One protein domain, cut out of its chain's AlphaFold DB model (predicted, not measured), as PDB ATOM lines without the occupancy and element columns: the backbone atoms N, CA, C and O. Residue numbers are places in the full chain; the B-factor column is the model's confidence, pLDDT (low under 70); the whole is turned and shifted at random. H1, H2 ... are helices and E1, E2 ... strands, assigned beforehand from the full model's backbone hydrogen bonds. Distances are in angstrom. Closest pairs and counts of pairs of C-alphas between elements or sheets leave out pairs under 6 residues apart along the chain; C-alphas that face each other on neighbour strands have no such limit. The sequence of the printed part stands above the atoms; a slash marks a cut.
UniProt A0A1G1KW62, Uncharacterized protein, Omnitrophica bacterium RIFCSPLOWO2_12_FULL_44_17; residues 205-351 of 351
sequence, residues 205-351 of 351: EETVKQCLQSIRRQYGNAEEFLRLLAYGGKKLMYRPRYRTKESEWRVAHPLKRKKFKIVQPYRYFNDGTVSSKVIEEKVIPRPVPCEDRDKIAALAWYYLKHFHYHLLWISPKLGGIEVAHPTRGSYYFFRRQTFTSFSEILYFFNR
ATOM      1  N   GLU A 205     -58.697 -30.574   0.286       75.81
ATOM      2  CA  GLU A 205     -59.471 -30.323   1.503       75.81
ATOM      3  C   GLU A 205     -60.579 -31.349   1.776       75.81
ATOM      4  O   GLU A 205     -60.722 -31.816   2.908       75.81
ATOM      5  N   GLU A 206     -61.384 -31.724   0.778       76.69
ATOM      6  CA  GLU A 206     -62.430 -32.735   0.962       76.69
ATOM      7  C   GLU A 206     -61.834 -34.118   1.241       76.69
ATOM      8  O   GLU A 206     -62.341 -34.858   2.095       76.69
ATOM      9  N   THR A 207     -60.727 -34.455   0.573       77.69
ATOM     10  CA  THR A 207     -60.004 -35.712   0.812       77.69
ATOM     11  C   THR A 207     -59.480 -35.756   2.242       77.69
ATOM     12  O   THR A 207     -59.669 -36.759   2.943       77.69
ATOM     13  N   VAL A 208     -58.875 -34.656   2.700       85.06
ATOM     14  CA  VAL A 208     -58.406 -34.493   4.078       85.06
ATOM     15  C   VAL A 208     -59.572 -34.659   5.052       85.06
ATOM     16  O   VAL A 208     -59.516 -35.542   5.908       85.06
ATOM     17  N   LYS A 209     -60.680 -33.926   4.873       88.06
ATOM     18  CA  LYS A 209     -61.872 -34.011   5.742       88.06
ATOM     19  C   LYS A 209     -62.404 -35.442   5.873       88.06
ATOM     20  O   LYS A 209     -62.663 -35.907   6.986       88.06
ATOM     21  N   GLN A 210     -62.526 -36.180   4.768       86.25
ATOM     22  CA  GLN A 210     -62.997 -37.572   4.790       86.25
ATOM     23  C   GLN A 210     -62.036 -38.515   5.530       86.25
ATOM     24  O   GLN A 210     -62.468 -39.409   6.275       86.25
ATOM     25  N   CYS A 211     -60.728 -38.333   5.333       87.62
ATOM     26  CA  CYS A 211     -59.712 -39.118   6.028       87.62
ATOM     27  C   CYS A 211     -59.745 -38.831   7.531       87.62
ATOM     28  O   CYS A 211     -59.853 -39.767   8.322       87.62
ATOM     29  N   LEU A 212     -59.774 -37.556   7.923       93.31
ATOM     30  CA  LEU A 212     -59.866 -37.131   9.320       93.31
ATOM     31  C   LEU A 212     -61.129 -37.652  10.006       93.31
ATOM     32  O   LEU A 212     -61.062 -38.115  11.143       93.31
ATOM     33  N   GLN A 213     -62.274 -37.669   9.319       93.31
ATOM     34  CA  GLN A 213     -63.502 -38.241   9.874       93.31
ATOM     35  C   GLN A 213     -63.357 -39.745  10.156       93.31
ATOM     36  O   GLN A 213     -63.826 -40.241  11.183       93.31
ATOM     37  N   SER A 214     -62.687 -40.479   9.266       91.88
ATOM     38  CA  SER A 214     -62.414 -41.910   9.448       91.88
ATOM     39  C   SER A 214     -61.444 -42.150  10.608       91.88
ATOM     40  O   SER A 214     -61.697 -42.997  11.468       91.88
ATOM     41  N   ILE A 215     -60.379 -41.347  10.678       91.44
ATOM     42  CA  ILE A 215     -59.396 -41.377  11.764       91.44
ATOM     43  C   ILE A 215     -60.076 -41.080  13.100       91.44
ATOM     44  O   ILE A 215     -59.907 -41.839  14.050       91.44
ATOM     45  N   ARG A 216     -60.917 -40.045  13.174       93.19
ATOM     46  CA  ARG A 216     -61.677 -39.689  14.378       93.19
ATOM     47  C   ARG A 216     -62.527 -40.853  14.884       93.19
ATOM     48  O   ARG A 216     -62.513 -41.151  16.076       93.19
ATOM     49  N   ARG A 217     -63.209 -41.571  13.985       91.25
ATOM     50  CA  ARG A 217     -64.029 -42.740  14.351       91.25
ATOM     51  C   ARG A 217     -63.206 -43.895  14.928       91.25
ATOM     52  O   ARG A 217     -63.649 -44.537  15.873       91.25
ATOM     53  N   GLN A 218     -62.026 -44.177  14.377       88.81
ATOM     54  CA  GLN A 218     -61.246 -45.368  14.745       88.81
ATOM     55  C   GLN A 218     -60.181 -45.107  15.819       88.81
ATOM     56  O   GLN A 218     -59.907 -45.971  16.656       88.81
ATOM     57  N   TYR A 219     -59.607 -43.909  15.818       90.62
ATOM     58  CA  TYR A 219     -58.458 -43.509  16.627       90.62
ATOM     59  C   TYR A 219     -58.716 -42.284  17.497       90.62
ATOM     60  O   TYR A 219     -57.901 -42.010  18.354       90.62
ATOM     61  N   GLY A 220     -59.854 -41.601  17.356       91.00
ATOM     62  CA  GLY A 220     -60.231 -40.469  18.211       91.00
ATOM     63  C   GLY A 220     -59.915 -39.122  17.590       91.00
ATOM     64  O   GLY A 220     -60.821 -38.318  17.407       91.00
ATOM     65  N   ASN A 221     -58.668 -38.889  17.196       93.81
ATOM     66  CA  ASN A 221     -58.256 -37.671  16.499       93.81
ATOM     67  C   ASN A 221     -56.975 -37.918  15.680       93.81
ATOM     68  O   ASN A 221     -56.379 -38.998  15.743       93.81
ATOM     69  N   ALA A 222     -56.586 -36.926  14.873       92.81
ATOM     70  CA  ALA A 222     -55.396 -36.996  14.028       92.81
ATOM     71  C   ALA A 222     -54.104 -37.119  14.847       92.81
ATOM     72  O   ALA A 222     -53.214 -37.879  14.476       92.81
ATOM     73  N   GLU A 223     -54.017 -36.430  15.985       93.56
ATOM     74  CA  GLU A 223     -52.829 -36.440  16.834       93.56
ATOM     75  C   GLU A 223     -52.579 -37.811  17.479       93.56
ATOM     76  O   GLU A 223     -51.470 -38.332  17.390       93.56
ATOM     77  N   GLU A 224     -53.602 -38.443  18.059       92.62
ATOM     78  CA  GLU A 224     -53.548 -39.817  18.577       92.62
ATOM     79  C   GLU A 224     -53.115 -40.788  17.477       92.62
ATOM     80  O   GLU A 224     -52.254 -41.642  17.693       92.62
ATOM     81  N   PHE A 225     -53.661 -40.637  16.269       94.75
ATOM     82  CA  PHE A 225     -53.286 -41.477  15.137       94.75
ATOM     83  C   PHE A 225     -51.823 -41.288  14.714       94.75
ATOM     84  O   PHE A 225     -51.121 -42.278  14.499       94.75
ATOM     85  N   LEU A 226     -51.335 -40.048  14.647       94.56
ATOM     86  CA  LEU A 226     -49.937 -39.756  14.327       94.56
ATOM     87  C   LEU A 226     -48.973 -40.237  15.413       94.56
ATOM     88  O   LEU A 226     -47.927 -40.795  15.085       94.56
ATOM     89  N   ARG A 227     -49.334 -40.091  16.694       93.81
ATOM     90  CA  ARG A 227     -48.564 -40.639  17.825       93.81
ATOM     91  C   ARG A 227     -48.428 -42.157  17.719       93.81
ATOM     92  O   ARG A 227     -47.350 -42.689  17.960       93.81
ATOM     93  N   LEU A 228     -49.477 -42.859  17.289       93.50
ATOM     94  CA  LEU A 228     -49.401 -44.299  17.020       93.50
ATOM     95  C   LEU A 228     -48.550 -44.607  15.776       93.50
ATOM     96  O   LEU A 228     -47.727 -45.518  15.796       93.50
ATOM     97  N   LEU A 229     -48.696 -43.848  14.689       93.56
ATOM     98  CA  LEU A 229     -47.874 -44.025  13.484       93.56
ATOM     99  C   LEU A 229     -46.384 -43.752  13.714       93.56
ATOM    100  O   LEU A 229     -45.549 -44.301  12.999       93.56
ATOM    101  N   ALA A 230     -46.024 -42.957  14.720       94.25
ATOM    102  CA  ALA A 230     -44.638 -42.658  15.063       94.25
ATOM    103  C   ALA A 230     -43.803 -43.896  15.441       94.25
ATOM    104  O   ALA A 230     -42.574 -43.870  15.334       94.25
ATOM    105  N   TYR A 231     -44.454 -44.990  15.848       93.94
ATOM    106  CA  TYR A 231     -43.799 -46.278  16.080       93.94
ATOM    107  C   TYR A 231     -43.455 -47.017  14.778       93.94
ATOM    108  O   TYR A 231     -42.621 -47.922  14.789       93.94
ATOM    109  N   GLY A 232     -44.057 -46.638  13.648       90.94
ATOM    110  CA  GLY A 232     -43.866 -47.284  12.355       90.94
ATOM    111  C   GLY A 232     -42.397 -47.359  11.930       90.94
ATOM    112  O   GLY A 232     -41.631 -46.398  12.035       90.94
ATOM    113  N   GLY A 233     -41.989 -48.538  11.469       87.62
ATOM    114  CA  GLY A 233     -40.644 -48.863  11.004       87.62
ATOM    115  C   GLY A 233     -39.617 -49.130  12.097       87.62
ATOM    116  O   GLY A 233     -38.491 -49.527  11.774       87.62
ATOM    117  N   LYS A 234     -39.962 -48.936  13.374       92.00
ATOM    118  CA  LYS A 234     -39.074 -49.240  14.499       92.00
ATOM    119  C   LYS A 234     -38.953 -50.748  14.708       92.00
ATOM    120  O   LYS A 234     -39.895 -51.501  14.453       92.00
ATOM    121  N   LYS A 235     -37.766 -51.169  15.146       92.06
ATOM    122  CA  LYS A 235     -37.475 -52.564  15.475       92.06
ATOM    123  C   LYS A 235     -38.137 -52.937  16.799       92.06
ATOM    124  O   LYS A 235     -38.167 -52.130  17.721       92.06
ATOM    125  N   LEU A 236     -38.625 -54.166  16.872       92.12
ATOM    126  CA  LEU A 236     -39.209 -54.775  18.054       92.12
ATOM    127  C   LEU A 236     -38.685 -56.211  18.154       92.12
ATOM    128  O   LEU A 236     -38.955 -57.027  17.273       92.12
ATOM    129  N   MET A 237     -37.979 -56.527  19.237       91.62
ATOM    130  CA  MET A 237     -37.718 -57.918  19.604       91.62
ATOM    131  C   MET A 237     -38.977 -58.468  20.277       91.62
ATOM    132  O   MET A 237     -39.483 -57.901  21.253       91.62
ATOM    133  N   TYR A 238     -39.569 -59.494  19.662       89.12
ATOM    134  CA  TYR A 238     -40.828 -60.063  20.129       89.12
ATOM    135  C   TYR A 238     -40.970 -61.544  19.780       89.12
ATOM    136  O   TYR A 238     -40.542 -62.016  18.722       89.12
ATOM    137  N   ARG A 239     -41.617 -62.278  20.690       87.56
ATOM    138  CA  ARG A 239     -42.002 -63.680  20.522       87.56
ATOM    139  C   ARG A 239     -43.527 -63.775  20.380       87.56
ATOM    140  O   ARG A 239     -44.227 -63.731  21.393       87.56
ATOM    141  N   PRO A 240     -44.070 -63.909  19.154       80.81
ATOM    142  CA  PRO A 240     -45.488 -64.203  18.961       80.81
ATOM    143  C   PRO A 240     -45.889 -65.515  19.643       80.81
ATOM    144  O   PRO A 240     -45.077 -66.430  19.736       80.81
ATOM    145  N   ARG A 241     -47.159 -65.638  20.057       75.81
ATOM    146  CA  ARG A 241     -47.674 -66.817  20.792       75.81
ATOM    147  C   ARG A 241     -47.385 -68.164  20.113       75.81
ATOM    148  O   ARG A 241     -47.183 -69.147  20.804       75.81
ATOM    149  N   TYR A 242     -47.360 -68.196  18.784       76.56
ATOM    150  CA  TYR A 242     -47.138 -69.394  17.965       76.56
ATOM    151  C   TYR A 242     -45.666 -69.608  17.568       76.56
ATOM    152  O   TYR A 242     -45.376 -70.429  16.702       76.56
ATOM    153  N   ARG A 243     -44.719 -68.857  18.148       78.00
ATOM    154  CA  ARG A 243     -43.284 -69.029  17.891       78.00
ATOM    155  C   ARG A 243     -42.532 -69.399  19.157       78.00
ATOM    156  O   ARG A 243     -42.761 -68.850  20.229       78.00
ATOM    157  N   THR A 244     -41.572 -70.301  18.993       77.31
ATOM    158  CA  THR A 244     -40.743 -70.833  20.079       77.31
ATOM    159  C   THR A 244     -39.689 -69.837  20.560       77.31
ATOM    160  O   THR A 244     -39.377 -69.801  21.749       77.31
ATOM    161  N   LYS A 245     -39.173 -68.985  19.666       84.81
ATOM    162  CA  LYS A 245     -38.091 -68.032  19.956       84.81
ATOM    163  C   LYS A 245     -38.485 -66.589  19.658       84.81
ATOM    164  O   LYS A 245     -39.291 -66.312  18.766       84.81
ATOM    165  N   GLU A 246     -37.892 -65.677  20.420       89.12
ATOM    166  CA  GLU A 246     -37.916 -64.251  20.115       89.12
ATOM    167  C   GLU A 246     -37.180 -63.988  18.795       89.12
ATOM    168  O   GLU A 246     -36.209 -64.663  18.458       89.12
ATOM    169  N   SER A 247     -37.690 -63.053  18.000       87.56
ATOM    170  CA  SER A 247     -37.105 -62.686  16.706       87.56
ATOM    171  C   SER A 247     -37.263 -61.192  16.455       87.56
ATOM    172  O   SER A 247     -38.047 -60.531  17.136       87.56
ATOM    173  N   GLU A 248     -36.512 -60.658  15.489       89.44
ATOM    174  CA  GLU A 248     -36.638 -59.258  15.078       89.44
ATOM    175  C   GLU A 248     -37.908 -59.060  14.236       89.44
ATOM    176  O   GLU A 248     -38.128 -59.733  13.223       89.44
ATOM    177  N   TRP A 249     -38.725 -58.095  14.652       89.69
ATOM    178  CA  TRP A 249     -39.898 -57.601  13.940       89.69
ATOM    179  C   TRP A 249     -39.777 -56.099  13.714       89.69
ATOM    180  O   TRP A 249     -39.004 -55.402  14.373       89.69
ATOM    181  N   ARG A 250     -40.587 -55.576  12.797       89.19
ATOM    182  CA  ARG A 250     -40.806 -54.140  12.640       89.19
ATOM    183  C   ARG A 250     -42.267 -53.800  12.850       89.19
ATOM    184  O   ARG A 250     -43.149 -54.538  12.413       89.19
ATOM    185  N   VAL A 251     -42.516 -52.675  13.506       91.25
ATOM    186  CA  VAL A 251     -43.868 -52.129  13.653       91.25
ATOM    187  C   VAL A 251     -44.320 -51.586  12.303       91.25
ATOM    188  O   VAL A 251     -43.660 -50.719  11.742       91.25
ATOM    189  N   ALA A 252     -45.431 -52.095  11.778       88.50
ATOM    190  CA  ALA A 252     -45.928 -51.717  10.464       88.50
ATOM    191  C   ALA A 252     -46.776 -50.448  10.523       88.50
ATOM    192  O   ALA A 252     -46.375 -49.376  10.072       88.50
ATOM    193  N   HIS A 253     -47.960 -50.581  11.105       89.12
ATOM    194  CA  HIS A 253     -48.912 -49.498  11.295       89.12
ATOM    195  C   HIS A 253     -49.918 -49.897  12.384       89.12
ATOM    196  O   HIS A 253     -50.087 -51.093  12.673       89.12
ATOM    197  N   PRO A 254     -50.607 -48.929  13.007       90.31
ATOM    198  CA  PRO A 254     -51.699 -49.245  13.911       90.31
ATOM    199  C   PRO A 254     -52.874 -49.867  13.136       90.31
ATOM    200  O   PRO A 254     -53.215 -49.441  12.030       90.31
ATOM    201  N   LEU A 255     -53.488 -50.896  13.723       86.94
ATOM    202  CA  LEU A 255     -54.740 -51.497  13.244       86.94
ATOM    203  C   LEU A 255     -55.948 -50.859  13.934       86.94
ATOM    204  O   LEU A 255     -57.005 -50.694  13.332       86.94
ATOM    205  N   LYS A 256     -55.800 -50.549  15.225       86.75
ATOM    206  CA  LYS A 256     -56.739 -49.829  16.102       86.75
ATOM    207  C   LYS A 256     -55.916 -49.183  17.218       86.75
ATOM    208  O   LYS A 256     -54.755 -49.540  17.385       86.75
ATOM    209  N   ARG A 257     -56.524 -48.337  18.057       87.81
ATOM    210  CA  ARG A 257     -55.827 -47.674  19.185       87.81
ATOM    211  C   ARG A 257     -54.948 -48.604  20.027       87.81
ATOM    212  O   ARG A 257     -53.860 -48.233  20.424       87.81
ATOM    213  N   LYS A 258     -55.416 -49.831  20.281       91.75
ATOM    214  CA  LYS A 258     -54.742 -50.777  21.183       91.75
ATOM    215  C   LYS A 258     -53.909 -51.854  20.484       91.75
ATOM    216  O   LYS A 258     -53.352 -52.696  21.187       91.75
ATOM    217  N   LYS A 259     -53.855 -51.891  19.148       92.75
ATOM    218  CA  LYS A 259     -53.238 -52.995  18.393       92.75
ATOM    219  C   LYS A 259     -52.454 -52.495  17.191       92.75
ATOM    220  O   LYS A 259     -52.948 -51.673  16.422       92.75
ATOM    221  N   PHE A 260     -51.302 -53.107  16.974       91.62
ATOM    222  CA  PHE A 260     -50.421 -52.847  15.850       91.62
ATOM    223  C   PHE A 260     -50.218 -54.094  15.015       91.62
ATOM    224  O   PHE A 260     -50.178 -55.212  15.537       91.62
ATOM    225  N   LYS A 261     -50.037 -53.873  13.717       89.81
ATOM    226  CA  LYS A 261     -49.479 -54.870  12.819       89.81
ATOM    227  C   LYS A 261     -47.955 -54.837  12.941       89.81
ATOM    228  O   LYS A 261     -47.367 -53.756  12.988       89.81
ATOM    229  N   ILE A 262     -47.325 -56.004  12.997       89.00
ATOM    230  CA  ILE A 262     -45.868 -56.170  12.949       89.00
ATOM    231  C   ILE A 262     -45.502 -57.084  11.787       89.00
ATOM    232  O   ILE A 262     -46.259 -57.991  11.451       89.00
ATOM    233  N   VAL A 263     -44.342 -56.852  11.186       85.25
ATOM    234  CA  VAL A 263     -43.872 -57.595  10.012       85.25
ATOM    235  C   VAL A 263     -42.436 -58.051  10.214       85.25
ATOM    236  O   VAL A 263     -41.644 -57.362  10.864       85.25
ATOM    237  N   GLN A 264     -42.082 -59.211   9.661       81.69
ATOM    238  CA  GLN A 264     -40.685 -59.639   9.619       81.69
ATOM    239  C   GLN A 264     -39.981 -59.035   8.398       81.69
ATOM    240  O   GLN A 264     -40.449 -59.222   7.278       81.69
ATOM    241  N   PRO A 265     -38.826 -58.374   8.572       65.56
ATOM    242  CA  PRO A 265     -38.119 -57.718   7.474       65.56
ATOM    243  C   PRO A 265     -37.447 -58.678   6.481       65.56
ATOM    244  O   PRO A 265     -36.873 -58.209   5.520       65.56
ATOM    245  N   TYR A 266     -37.469 -59.998   6.666       66.56
ATOM    246  CA  TYR A 266     -36.780 -60.926   5.747       66.56
ATOM    247  C   TYR A 266     -37.654 -62.098   5.293       66.56
ATOM    248  O   TYR A 266     -37.156 -63.051   4.697       66.56
ATOM    249  N   ARG A 267     -38.955 -62.073   5.609       60.88
ATOM    250  CA  ARG A 267     -39.897 -63.134   5.237       60.88
ATOM    251  C   ARG A 267     -41.230 -62.532   4.829       60.88
ATOM    252  O   ARG A 267     -41.933 -61.966   5.664       60.88
ATOM    253  N   TYR A 268     -41.585 -62.706   3.562       55.53
ATOM    254  CA  TYR A 268     -42.918 -62.380   3.071       55.53
ATOM    255  C   TYR A 268     -43.961 -63.294   3.755       55.53
ATOM    256  O   TYR A 268     -43.650 -64.432   4.112       55.53
ATOM    257  N   PHE A 269     -45.178 -62.780   3.974       56.53
ATOM    258  CA  PHE A 269     -46.357 -63.479   4.534       56.53
ATOM    259  C   PHE A 269     -46.411 -63.760   6.047       56.53
ATOM    260  O   PHE A 269     -47.418 -64.284   6.521       56.53
ATOM    261  N   ASN A 270     -45.401 -63.390   6.839       62.69
ATOM    262  CA  ASN A 270     -45.474 -63.515   8.301       62.69
ATOM    263  C   ASN A 270     -45.823 -62.178   8.956       62.69
ATOM    264  O   ASN A 270     -44.956 -61.484   9.492       62.69
ATOM    265  N   ASP A 271     -47.112 -61.849   8.921       75.50
ATOM    266  CA  ASP A 271     -47.674 -60.693   9.608       75.50
ATOM    267  C   ASP A 271     -48.134 -61.102  11.015       75.50
ATOM    268  O   ASP A 271     -48.843 -62.088  11.211       75.50
ATOM    269  N   GLY A 272     -47.733 -60.330  12.019       83.12
ATOM    270  CA  GLY A 272     -48.159 -60.499  13.401       83.12
ATOM    271  C   GLY A 272     -49.065 -59.360  13.849       83.12
ATOM    272  O   GLY A 272     -49.075 -58.269  13.278       83.12
ATOM    273  N   THR A 273     -49.816 -59.596  14.921       89.81
ATOM    274  CA  THR A 273     -50.514 -58.535  15.651       89.81
ATOM    275  C   THR A 273     -50.007 -58.502  17.082       89.81
ATOM    276  O   THR A 273     -49.906 -59.542  17.732       89.81
ATOM    277  N   VAL A 274     -49.718 -57.304  17.578       91.50
ATOM    278  CA  VAL A 274     -49.241 -57.074  18.944       91.50
ATOM    279  C   VAL A 274     -50.031 -55.939  19.594       91.50
ATOM    280  O   VAL A 274     -50.628 -55.104  18.906       91.50
ATOM    281  N   SER A 275     -50.110 -55.933  20.923       93.44
ATOM    282  CA  SER A 275     -50.755 -54.847  21.660       93.44
ATOM    283  C   SER A 275     -49.891 -53.582  21.657       93.44
ATOM    284  O   SER A 275     -48.667 -53.643  21.622       93.44
ATOM    285  N   SER A 276     -50.564 -52.434  21.724       92.06
ATOM    286  CA  SER A 276     -49.969 -51.104  21.955       92.06
ATOM    287  C   SER A 276     -49.014 -51.095  23.144       92.06
ATOM    288  O   SER A 276     -47.861 -50.738  22.965       92.06
ATOM    289  N   LYS A 277     -49.457 -51.604  24.302       93.25
ATOM    290  CA  LYS A 277     -48.650 -51.689  25.530       93.25
ATOM    291  C   LYS A 277     -47.261 -52.293  25.305       93.25
ATOM    292  O   LYS A 277     -46.266 -51.699  25.683       93.25
ATOM    293  N   VAL A 278     -47.186 -53.428  24.606       93.25
ATOM    294  CA  VAL A 278     -45.906 -54.107  24.336       93.25
ATOM    295  C   VAL A 278     -44.981 -53.256  23.463       93.25
ATOM    296  O   VAL A 278     -43.765 -53.329  23.607       93.25
ATOM    297  N   ILE A 279     -45.536 -52.470  22.536       92.75
ATOM    298  CA  ILE A 279     -44.748 -51.550  21.710       92.75
ATOM    299  C   ILE A 279     -44.305 -50.346  22.536       92.75
ATOM    300  O   ILE A 279     -43.126 -50.023  22.515       92.75
ATOM    301  N   GLU A 280     -45.218 -49.719  23.269       92.50
ATOM    302  CA  GLU A 280     -44.950 -48.537  24.097       92.50
ATOM    303  C   GLU A 280     -43.892 -48.819  25.177       92.50
ATOM    304  O   GLU A 280     -43.051 -47.969  25.444       92.50
ATOM    305  N   GLU A 281     -43.872 -50.031  25.738       93.38
ATOM    306  CA  GLU A 281     -42.872 -50.466  26.723       93.38
ATOM    307  C   GLU A 281     -41.478 -50.702  26.119       93.38
ATOM    308  O   GLU A 281     -40.472 -50.544  26.807       93.38
ATOM    309  N   LYS A 282     -41.394 -51.123  24.850       92.75
ATOM    310  CA  LYS A 282     -40.147 -51.642  24.250       92.75
ATOM    311  C   LYS A 282     -39.568 -50.780  23.136       92.75
ATOM    312  O   LYS A 282     -38.454 -51.034  22.681       92.75
ATOM    313  N   VAL A 283     -40.326 -49.817  22.627       94.44
ATOM    314  CA  VAL A 283     -39.997 -49.088  21.407       94.44
ATOM    315  C   VAL A 283     -40.124 -47.598  21.657       94.44
ATOM    316  O   VAL A 283     -41.168 -47.113  22.062       94.44
ATOM    317  N   ILE A 284     -39.077 -46.850  21.321       93.38
ATOM    318  CA  ILE A 284     -39.110 -45.387  21.387       93.38
ATOM    319  C   ILE A 284     -39.701 -44.842  20.073       93.38
ATOM    320  O   ILE A 284     -39.115 -45.092  19.000       93.38
ATOM    321  N   PRO A 285     -40.830 -44.100  20.114       93.06
ATOM    322  CA  PRO A 285     -41.460 -43.548  18.919       93.06
ATOM    323  C   PRO A 285     -40.572 -42.490  18.254       93.06
ATOM    324  O   PRO A 285     -39.623 -41.964  18.834       93.06
ATOM    325  N   ARG A 286     -40.844 -42.195  16.981       90.75
ATOM    326  CA  ARG A 286     -40.251 -41.036  16.297       90.75
ATOM    327  C   ARG A 286     -40.929 -39.735  16.759       90.75
ATOM    328  O   ARG A 286     -42.078 -39.781  17.194       90.75
ATOM    329  N   PRO A 287     -40.267 -38.574  16.638       89.44
ATOM    330  CA  PRO A 287     -40.955 -37.300  16.812       89.44
ATOM    331  C   PRO A 287     -42.077 -37.163  15.776       89.44
ATOM    332  O   PRO A 287     -41.909 -37.526  14.608       89.44
ATOM    333  N   VAL A 288     -43.227 -36.658  16.219       88.94
ATOM    334  CA  VAL A 288     -44.367 -36.351  15.350       88.94
ATOM    335  C   VAL A 288     -44.227 -34.902  14.870       88.94
ATOM    336  O   VAL A 288     -44.043 -34.024  15.712       88.94
ATOM    337  N   PRO A 289     -44.328 -34.629  13.558       86.56
ATOM    338  CA  PRO A 289     -44.323 -33.264  13.037       86.56
ATOM    339  C   PRO A 289     -45.402 -32.386  13.692       86.56
ATOM    340  O   PRO A 289     -46.529 -32.831  13.934       86.56
ATOM    341  N   CYS A 290     -45.057 -31.138  14.003       81.44
ATOM    342  CA  CYS A 290     -46.003 -30.171  14.568       81.44
ATOM    343  C   CYS A 290     -46.851 -29.489  13.491       81.44
ATOM    344  O   CYS A 290     -48.027 -29.225  13.727       81.44
ATOM    345  N   GLU A 291     -46.273 -29.273  12.314       87.19
ATOM    346  CA  GLU A 291     -46.920 -28.646  11.164       87.19
ATOM    347  C   GLU A 291     -47.681 -29.673  10.321       87.19
ATOM    348  O   GLU A 291     -47.327 -30.855  10.294       87.19
ATOM    349  N   ASP A 292     -48.744 -29.219   9.651       86.69
ATOM    350  CA  ASP A 292     -49.541 -30.002   8.698       86.69
ATOM    351  C   ASP A 292     -50.025 -31.367   9.214       86.69
ATOM    352  O   ASP A 292     -50.251 -32.300   8.439       86.69
ATOM    353  N   ARG A 293     -50.236 -31.500  10.532       91.19
ATOM    354  CA  ARG A 293     -50.646 -32.760  11.181       91.19
ATOM    355  C   ARG A 293     -51.849 -33.401  10.504       91.19
ATOM    356  O   ARG A 293     -51.837 -34.598  10.226       91.19
ATOM    357  N   ASP A 294     -52.862 -32.606  10.201       92.12
ATOM    358  CA  ASP A 294     -54.084 -33.085   9.566       92.12
ATOM    359  C   ASP A 294     -53.830 -33.628   8.158       92.12
ATOM    360  O   ASP A 294     -54.324 -34.703   7.806       92.12
ATOM    361  N   LYS A 295     -52.993 -32.941   7.376       90.56
ATOM    362  CA  LYS A 295     -52.596 -33.374   6.035       90.56
ATOM    363  C   LYS A 295     -51.726 -34.628   6.094       90.56
ATOM    364  O   LYS A 295     -52.010 -35.588   5.384       90.56
ATOM    365  N   ILE A 296     -50.736 -34.687   6.982       93.81
ATOM    366  CA  ILE A 296     -49.867 -35.862   7.167       93.81
ATOM    367  C   ILE A 296     -50.686 -37.079   7.619       93.81
ATOM    368  O   ILE A 296     -50.532 -38.180   7.081       93.81
ATOM    369  N   ALA A 297     -51.598 -36.890   8.576       93.62
ATOM    370  CA  ALA A 297     -52.500 -37.933   9.050       93.62
ATOM    371  C   ALA A 297     -53.414 -38.426   7.922       93.62
ATOM    372  O   ALA A 297     -53.587 -39.635   7.739       93.62
ATOM    373  N   ALA A 298     -53.963 -37.499   7.137       91.00
ATOM    374  CA  ALA A 298     -54.797 -37.823   5.994       91.00
ATOM    375  C   ALA A 298     -54.021 -38.568   4.901       91.00
ATOM    376  O   ALA A 298     -54.528 -39.576   4.417       91.00
ATOM    377  N   LEU A 299     -52.794 -38.159   4.563       90.12
ATOM    378  CA  LEU A 299     -51.922 -38.861   3.613       90.12
ATOM    379  C   LEU A 299     -51.651 -40.298   4.067       90.12
ATOM    380  O   LEU A 299     -51.831 -41.237   3.289       90.12
ATOM    381  N   ALA A 300     -51.287 -40.491   5.340       91.62
ATOM    382  CA  ALA A 300     -51.033 -41.820   5.895       91.62
ATOM    383  C   ALA A 300     -52.278 -42.715   5.821       91.62
ATOM    384  O   ALA A 300     -52.206 -43.868   5.391       91.62
ATOM    385  N   TRP A 301     -53.436 -42.181   6.213       91.12
ATOM    386  CA  TRP A 301     -54.701 -42.908   6.157       91.12
ATOM    387  C   TRP A 301     -55.127 -43.227   4.725       91.12
ATOM    388  O   TRP A 301     -55.566 -44.340   4.429       91.12
ATOM    389  N   TYR A 302     -54.966 -42.262   3.825       86.94
ATOM    390  CA  TYR A 302     -55.276 -42.416   2.416       86.94
ATOM    391  C   TYR A 302     -54.425 -43.512   1.781       86.94
ATOM    392  O   TYR A 302     -54.969 -44.365   1.078       86.94
ATOM    393  N   TYR A 303     -53.128 -43.544   2.093       86.12
ATOM    394  CA  TYR A 303     -52.229 -44.610   1.668       86.12
ATOM    395  C   TYR A 303     -52.700 -45.975   2.189       86.12
ATOM    396  O   TYR A 303     -52.899 -46.897   1.400       86.12
ATOM    397  N   LEU A 304     -52.952 -46.103   3.499       83.69
ATOM    398  CA  LEU A 304     -53.415 -47.357   4.116       83.69
ATOM    399  C   LEU A 304     -54.726 -47.873   3.516       83.69
ATOM    400  O   LEU A 304     -54.927 -49.079   3.416       83.69
ATOM    401  N   LYS A 305     -55.627 -46.967   3.127       81.50
ATOM    402  CA  LYS A 305     -56.919 -47.321   2.533       81.50
ATOM    403  C   LYS A 305     -56.788 -47.875   1.110       81.50
ATOM    404  O   LYS A 305     -57.622 -48.688   0.719       81.50
ATOM    405  N   HIS A 306     -55.796 -47.416   0.346       71.81
ATOM    406  CA  HIS A 306     -55.613 -47.785  -1.063       71.81
ATOM    407  C   HIS A 306     -54.530 -48.858  -1.280       71.81
ATOM    408  O   HIS A 306     -54.554 -49.539  -2.303       71.81
ATOM    409  N   PHE A 307     -53.610 -49.062  -0.328       67.62
ATOM    410  CA  PHE A 307     -52.602 -50.121  -0.411       67.62
ATOM    411  C   PHE A 307     -53.195 -51.468   0.023       67.62
ATOM    412  O   PHE A 307     -53.368 -51.730   1.211       67.62
ATOM    413  N   HIS A 308     -53.487 -52.341  -0.943       55.09
ATOM    414  CA  HIS A 308     -54.003 -53.694  -0.683       55.09
ATOM    415  C   HIS A 308     -52.912 -54.780  -0.606       55.09
ATOM    416  O   HIS A 308     -53.210 -55.911  -0.235       55.09
ATOM    417  N   TYR A 309     -51.654 -54.451  -0.925       54.75
ATOM    418  CA  TYR A 309     -50.518 -55.378  -0.838       54.75
ATOM    419  C   TYR A 309     -49.871 -55.370   0.561       54.75
ATOM    420  O   TYR A 309     -50.242 -54.570   1.422       54.75
ATOM    421  N   HIS A 310     -48.897 -56.254   0.819       59.09
ATOM    422  CA  HIS A 310     -48.190 -56.325   2.106       59.09
ATOM    423  C   HIS A 310     -47.393 -55.041   2.379       59.09
ATOM    424  O   HIS A 310     -46.234 -54.894   1.994       59.09
ATOM    425  N   LEU A 311     -48.047 -54.090   3.041       61.28
ATOM    426  CA  LEU A 311     -47.431 -52.891   3.579       61.28
ATOM    427  C   LEU A 311     -46.443 -53.280   4.675       61.28
ATOM    428  O   LEU A 311     -46.823 -53.967   5.628       61.28
ATOM    429  N   LEU A 312     -45.206 -52.794   4.573       68.12
ATOM    430  CA  LEU A 312     -44.201 -53.079   5.587       68.12
ATOM    431  C   LEU A 312     -44.290 -52.088   6.738       68.12
ATOM    432  O   LEU A 312     -44.440 -52.535   7.866       68.12
ATOM    433  N   TRP A 313     -44.233 -50.775   6.485       84.56
ATOM    434  CA  TRP A 313     -44.538 -49.747   7.493       84.56
ATOM    435  C   TRP A 313     -44.703 -48.343   6.899       84.56
ATOM    436  O   TRP A 313     -44.200 -48.056   5.813       84.56
ATOM    437  N   ILE A 314     -45.366 -47.462   7.653       89.69
ATOM    438  CA  ILE A 314     -45.503 -46.023   7.365       89.69
ATOM    439  C   ILE A 314     -44.931 -45.235   8.540       89.69
ATOM    440  O   ILE A 314     -45.216 -45.555   9.691       89.69
ATOM    441  N   SER A 315     -44.156 -44.192   8.256       90.81
ATOM    442  CA  SER A 315     -43.627 -43.269   9.257       90.81
ATOM    443  C   SER A 315     -43.988 -41.822   8.895       90.81
ATOM    444  O   SER A 315     -43.798 -41.430   7.742       90.81
ATOM    445  N   PRO A 316     -44.461 -41.001   9.851       92.00
ATOM    446  CA  PRO A 316     -44.694 -39.580   9.602       92.00
ATOM    447  C   PRO A 316     -43.363 -38.834   9.397       92.00
ATOM    448  O   PRO A 316     -42.347 -39.176  10.015       92.00
ATOM    449  N   LYS A 317     -43.369 -37.823   8.523       90.00
ATOM    450  CA  LYS A 317     -42.233 -36.946   8.195       90.00
ATOM    451  C   LYS A 317     -42.719 -35.500   8.058       90.00
ATOM    452  O   LYS A 317     -43.905 -35.264   7.856       90.00
ATOM    453  N   LEU A 318     -41.808 -34.532   8.162       87.44
ATOM    454  CA  LEU A 318     -42.136 -33.138   7.854       87.44
ATOM    455  C   LEU A 318     -42.637 -33.051   6.399       87.44
ATOM    456  O   LEU A 318     -42.000 -33.614   5.509       87.44
ATOM    457  N   GLY A 319     -43.790 -32.415   6.179       81.75
ATOM    458  CA  GLY A 319     -44.384 -32.247   4.848       81.75
ATOM    459  C   GLY A 319     -44.970 -33.513   4.200       81.75
ATOM    460  O   GLY A 319     -45.375 -33.453   3.041       81.75
ATOM    461  N   GLY A 320     -45.035 -34.663   4.892       90.94
ATOM    462  CA  GLY A 320     -45.591 -35.879   4.288       90.94
ATOM    463  C   GLY A 320     -45.393 -37.180   5.067       90.94
ATOM    464  O   GLY A 320     -45.291 -37.213   6.294       90.94
ATOM    465  N   ILE A 321     -45.354 -38.294   4.338       92.06
ATOM    466  CA  ILE A 321     -45.179 -39.644   4.886       92.06
ATOM    467  C   ILE A 321     -44.042 -40.377   4.178       92.06
ATOM    468  O   ILE A 321     -43.888 -40.280   2.966       92.06
ATOM    469  N   GLU A 322     -43.262 -41.153   4.925       91.94
ATOM    470  CA  GLU A 322     -42.315 -42.126   4.376       91.94
ATOM    471  C   GLU A 322     -42.948 -43.515   4.463       91.94
ATOM    472  O   GLU A 322     -43.352 -43.957   5.542       91.94
ATOM    473  N   VAL A 323     -43.017 -44.217   3.338       89.00
ATOM    474  CA  VAL A 323     -43.567 -45.570   3.269       89.00
ATOM    475  C   VAL A 323     -42.505 -46.539   2.785       89.00
ATOM    476  O   VAL A 323     -41.795 -46.273   1.816       89.00
ATOM    477  N   ALA A 324     -42.398 -47.681   3.462       85.62
ATOM    478  CA  ALA A 324     -41.582 -48.798   3.019       85.62
ATOM    479  C   ALA A 324     -42.462 -49.869   2.372       85.62
ATOM    480  O   ALA A 324     -43.431 -50.347   2.973       85.62
ATOM    481  N   HIS A 325     -42.095 -50.268   1.159       76.50
ATOM    482  CA  HIS A 325     -42.791 -51.292   0.391       76.50
ATOM    483  C   HIS A 325     -41.783 -52.244  -0.281       76.50
ATOM    484  O   HIS A 325     -40.622 -51.873  -0.496       76.50
ATOM    485  N   PRO A 326     -42.192 -53.481  -0.603       68.81
ATOM    486  CA  PRO A 326     -41.358 -54.397  -1.373       68.81
ATOM    487  C   PRO A 326     -41.099 -53.858  -2.787       68.81
ATOM    488  O   PRO A 326     -41.942 -53.172  -3.375       68.81
ATOM    489  N   THR A 327     -39.926 -54.158  -3.338       64.50
ATOM    490  CA  THR A 327     -39.635 -53.934  -4.761       64.50
ATOM    491  C   THR A 327     -40.315 -54.995  -5.624       64.50
ATOM    492  O   THR A 327     -40.291 -56.181  -5.296       64.50
ATOM    493  N   ARG A 328     -40.912 -54.582  -6.749       55.38
ATOM    494  CA  ARG A 328     -41.566 -55.481  -7.715       55.38
ATOM    495  C   ARG A 328     -40.573 -56.567  -8.160       55.38
ATOM    496  O   ARG A 328     -39.486 -56.240  -8.619       55.38
ATOM    497  N   GLY A 329     -40.931 -57.840  -7.985       50.34
ATOM    498  CA  GLY A 329     -40.103 -58.984  -8.390       50.34
ATOM    499  C   GLY A 329     -38.976 -59.390  -7.430       50.34
ATOM    500  O   GLY A 329     -38.299 -60.374  -7.708       50.34
ATOM    501  N   SER A 330     -38.775 -58.705  -6.294       51.66
ATOM    502  CA  SER A 330     -37.825 -59.167  -5.273       51.66
ATOM    503  C   SER A 330     -38.393 -59.099  -3.862       51.66
ATOM    504  O   SER A 330     -38.772 -58.039  -3.364       51.66
ATOM    505  N   TYR A 331     -38.406 -60.258  -3.206       53.16
ATOM    506  CA  TYR A 331     -38.989 -60.477  -1.881       53.16
ATOM    507  C   TYR A 331     -38.089 -60.032  -0.718       53.16
ATOM    508  O   TYR A 331     -38.517 -60.088   0.435       53.16
ATOM    509  N   TYR A 332     -36.862 -59.586  -1.009       55.53
ATOM    510  CA  TYR A 332     -35.840 -59.259  -0.007       55.53
ATOM    511  C   TYR A 332     -35.419 -57.789  -0.004       55.53
ATOM    512  O   TYR A 332     -34.798 -57.337   0.958       55.53
ATOM    513  N   PHE A 333     -35.759 -57.034  -1.052       60.22
ATOM    514  CA  PHE A 333     -35.398 -55.626  -1.157       60.22
ATOM    515  C   PHE A 333     -36.605 -54.731  -0.890       60.22
ATOM    516  O   PHE A 333     -37.717 -54.936  -1.387       60.22
ATOM    517  N   PHE A 334     -36.368 -53.711  -0.072       71.25
ATOM    518  CA  PHE A 334     -37.364 -52.714   0.279       71.25
ATOM    519  C   PHE A 334     -36.963 -51.382  -0.300       71.25
ATOM    520  O   PHE A 334     -35.824 -50.941  -0.143       71.25
ATOM    521  N   ARG A 335     -37.936 -50.711  -0.906       76.75
ATOM    522  CA  ARG A 335     -37.787 -49.323  -1.300       76.75
ATOM    523  C   ARG A 335     -38.549 -48.457  -0.312       76.75
ATOM    524  O   ARG A 335     -39.667 -48.780   0.093       76.75
ATOM    525  N   ARG A 336     -37.901 -47.373   0.106       86.06
ATOM    526  CA  ARG A 336     -38.561 -46.287   0.821       86.06
ATOM    527  C   ARG A 336     -38.961 -45.233  -0.189       86.06
ATOM    528  O   ARG A 336     -38.158 -44.878  -1.052       86.06
ATOM    529  N   GLN A 337     -40.183 -44.749  -0.063       88.69
ATOM    530  CA  GLN A 337     -40.699 -43.671  -0.881       88.69
ATOM    531  C   GLN A 337     -41.399 -42.660   0.012       88.69
ATOM    532  O   GLN A 337     -42.145 -43.027   0.922       88.69
ATOM    533  N   THR A 338     -41.113 -41.390  -0.238       91.50
ATOM    534  CA  THR A 338     -41.764 -40.281   0.447       91.50
ATOM    535  C   THR A 338     -42.918 -39.790  -0.408       91.50
ATOM    536  O   THR A 338     -42.772 -39.675  -1.623       91.50
ATOM    537  N   PHE A 339     -44.043 -39.513   0.242       87.81
ATOM    538  CA  PHE A 339     -45.225 -38.925  -0.367       87.81
ATOM    539  C   PHE A 339     -45.599 -37.642   0.369       87.81
ATOM    540  O   PHE A 339     -45.810 -37.661   1.583       87.81
ATOM    541  N   THR A 340     -45.701 -36.546  -0.369       87.81
ATOM    542  CA  THR A 340     -46.062 -35.203   0.108       87.81
ATOM    543  C   THR A 340     -47.462 -34.781  -0.347       87.81
ATOM    544  O   THR A 340     -48.053 -33.856   0.212       87.81
ATOM    545  N   SER A 341     -48.043 -35.495  -1.320       82.50
ATOM    546  CA  SER A 341     -49.389 -35.231  -1.833       82.50
ATOM    547  C   SER A 341     -50.182 -36.510  -2.117       82.50
ATOM    548  O   SER A 341     -49.630 -37.590  -2.342       82.50
ATOM    549  N   PHE A 342     -51.514 -36.391  -2.142       77.31
ATOM    550  CA  PHE A 342     -52.397 -37.500  -2.520       77.31
ATOM    551  C   PHE A 342     -52.177 -37.936  -3.975       77.31
ATOM    552  O   PHE A 342     -52.293 -39.122  -4.284       77.31
ATOM    553  N   SER A 343     -51.818 -36.997  -4.854       70.81
ATOM    554  CA  SER A 343     -51.525 -37.255  -6.266       70.81
ATOM    555  C   SER A 343     -50.309 -38.158  -6.444       70.81
ATOM    556  O   SER A 343     -50.367 -39.092  -7.239       70.81
ATOM    557  N   GLU A 344     -49.241 -37.951  -5.667       74.56
ATOM    558  CA  GLU A 344     -48.065 -38.829  -5.705       74.56
ATOM    559  C   GLU A 344     -48.414 -40.263  -5.278       74.56
ATOM    560  O   GLU A 344     -47.978 -41.223  -5.916       74.56
ATOM    561  N   ILE A 345     -49.244 -40.415  -4.238       73.62
ATOM    562  CA  ILE A 345     -49.731 -41.724  -3.774       73.62
ATOM    563  C   ILE A 345     -50.551 -42.404  -4.877       73.62
ATOM    564  O   ILE A 345     -50.341 -43.575  -5.185       73.62
ATOM    565  N   LEU A 346     -51.479 -41.673  -5.494       69.50
ATOM    566  CA  LEU A 346     -52.317 -42.181  -6.582       69.50
ATOM    567  C   LEU A 346     -51.491 -42.596  -7.799       69.50
ATOM    568  O   LEU A 346     -51.723 -43.665  -8.361       69.50
ATOM    569  N   TYR A 347     -50.524 -41.770  -8.192       65.56
ATOM    570  CA  TYR A 347     -49.631 -42.053  -9.307       65.56
ATOM    571  C   TYR A 347     -48.809 -43.318  -9.064       65.56
ATOM    572  O   TYR A 347     -48.703 -44.170  -9.945       65.56
ATOM    573  N   PHE A 348     -48.300 -43.480  -7.843       73.31
ATOM    574  CA  PHE A 348     -47.559 -44.665  -7.438       73.31
ATOM    575  C   PHE A 348     -48.375 -45.961  -7.566       73.31
ATOM    576  O   PHE A 348     -47.823 -46.973  -7.977       73.31
ATOM    577  N   PHE A 349     -49.682 -45.933  -7.291       63.81
ATOM    578  CA  PHE A 349     -50.560 -47.098  -7.466       63.81
ATOM    579  C   PHE A 349     -50.983 -47.391  -8.907       63.81
ATOM    580  O   PHE A 349     -51.525 -48.464  -9.172       63.81
ATOM    581  N   ASN A 350     -50.832 -46.427  -9.812       59.16
ATOM    582  CA  ASN A 350     -51.247 -46.562 -11.209       59.16
ATOM    583  C   ASN A 350     -50.091 -46.971 -12.143       59.16
ATOM    584  O   ASN A 350     -50.344 -47.207 -13.322       59.16
ATOM    585  N   ARG A 351     -48.858 -47.050 -11.629       51.06
ATOM    586  CA  ARG A 351     -47.680 -47.643 -12.286       51.06
ATOM    587  C   ARG A 351     -47.518 -49.111 -11.874       51.06
ATOM    588  O   ARG A 351     -47.021 -49.925 -12.692       51.06
TER     589      ARG A 351
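Overview. This is residues 205 to 351 of the 351 residues of an uncharacterized protein of Omnitrophica bacterium RIFCSPLOWO2_12_FULL_44_17 (UniProt A0A1G1KW62). Two small antiparallel sheets meet where E2 comes close to E5, and each has helices on one face: H2 and H3 on the strongly twisted sheet E1 E2 E3 E4, H4 and H5 on the sheet E5 E6 E7. H1 crosses H4 on the side away from the second sheet. The printed part has 147 residues with five named helices and seven named strands, in the order H1 H2 E1 E2 E3 E4 H3 H4 E5 E6 E7 H5, and its class is mixed. It is compact, with a radius of gyration of the C-alphas of 14.9 A and spans of 48 by 36 by 23 A.

Arrangement. H1, residues 205 to 219, touches H2, residues 222 to 229, only at the corner by their link, with the C-alphas of Tyr 219 and Phe 225 closest at 5.8 A. E1, residues 235 to 238, E2, 247 to 256, E3, 259 to 263, and E4, 271 to 275, form a meander, each strand the antiparallel neighbour of the one before. N 236 and O 249, 2.8 A, N 250 and O 263, 2.8 A, and N 260 and O 274, 2.9 A, are within hydrogen-bond range across its three pairs. E2 bends by 68 degrees at residue 253. H2 lies over E2 at a height of 9.8 A over the sheet. H3, residues 276 to 282, is on the same face, at a height of 7.7 A. The hub is H4, residues 293 to 306; it touches H1 about perpendicular at 81 degrees, with the C-alphas of Cys 211 and Ala 298 closest at 5.1 A. With residues 293 to 297 alone it touches H2, with Ala 222 and Ala 297 closest, their C-alphas 5.8 A apart. E5, residues 313 to 317, E6, 320 to 327, and E7, 330 to 339, form a second meander, with N 315 and O 322, 2.8 A, and N 323 and O 337, 2.8 A, within hydrogen-bond range. H4 runs along E6 at 7 degrees on the local plane, at a height of 8.9 A over the sheet. The closest C-alphas of E2 and E5 are those of Ala 252 and Trp 313, 3.8 A. H5, residues 342 to 350, and H4 only just touch, with 3 pairs of C-alphas within 8 A, Leu 299 and Phe 342 closest at 6.3 A. In the five helices every O i to N i+4 pair is within hydrogen-bond range.

Along the chain. H1 begins at C-alpha 205 (-59.471, -30.323, 1.503) and is 20.1 A long from first to last C-alpha; H4 is 20.0 A. E2 is 23.5 A, E6 21.1 A and E7 22.1 A long. H5 ends at C-alpha 350 (-51.247, -46.562, -11.209).

Size, cuts and confidence. The C-alphas of Glu 205 and Thr 244, the two farthest apart, are 48.3 A apart. The printed part has no cut and no long link. The mean pLDDT of the printed part is 83.1; residues 265 to 270, 307 to 312, 326 to 333, 346 to 347 and 349 to 351 are under 70.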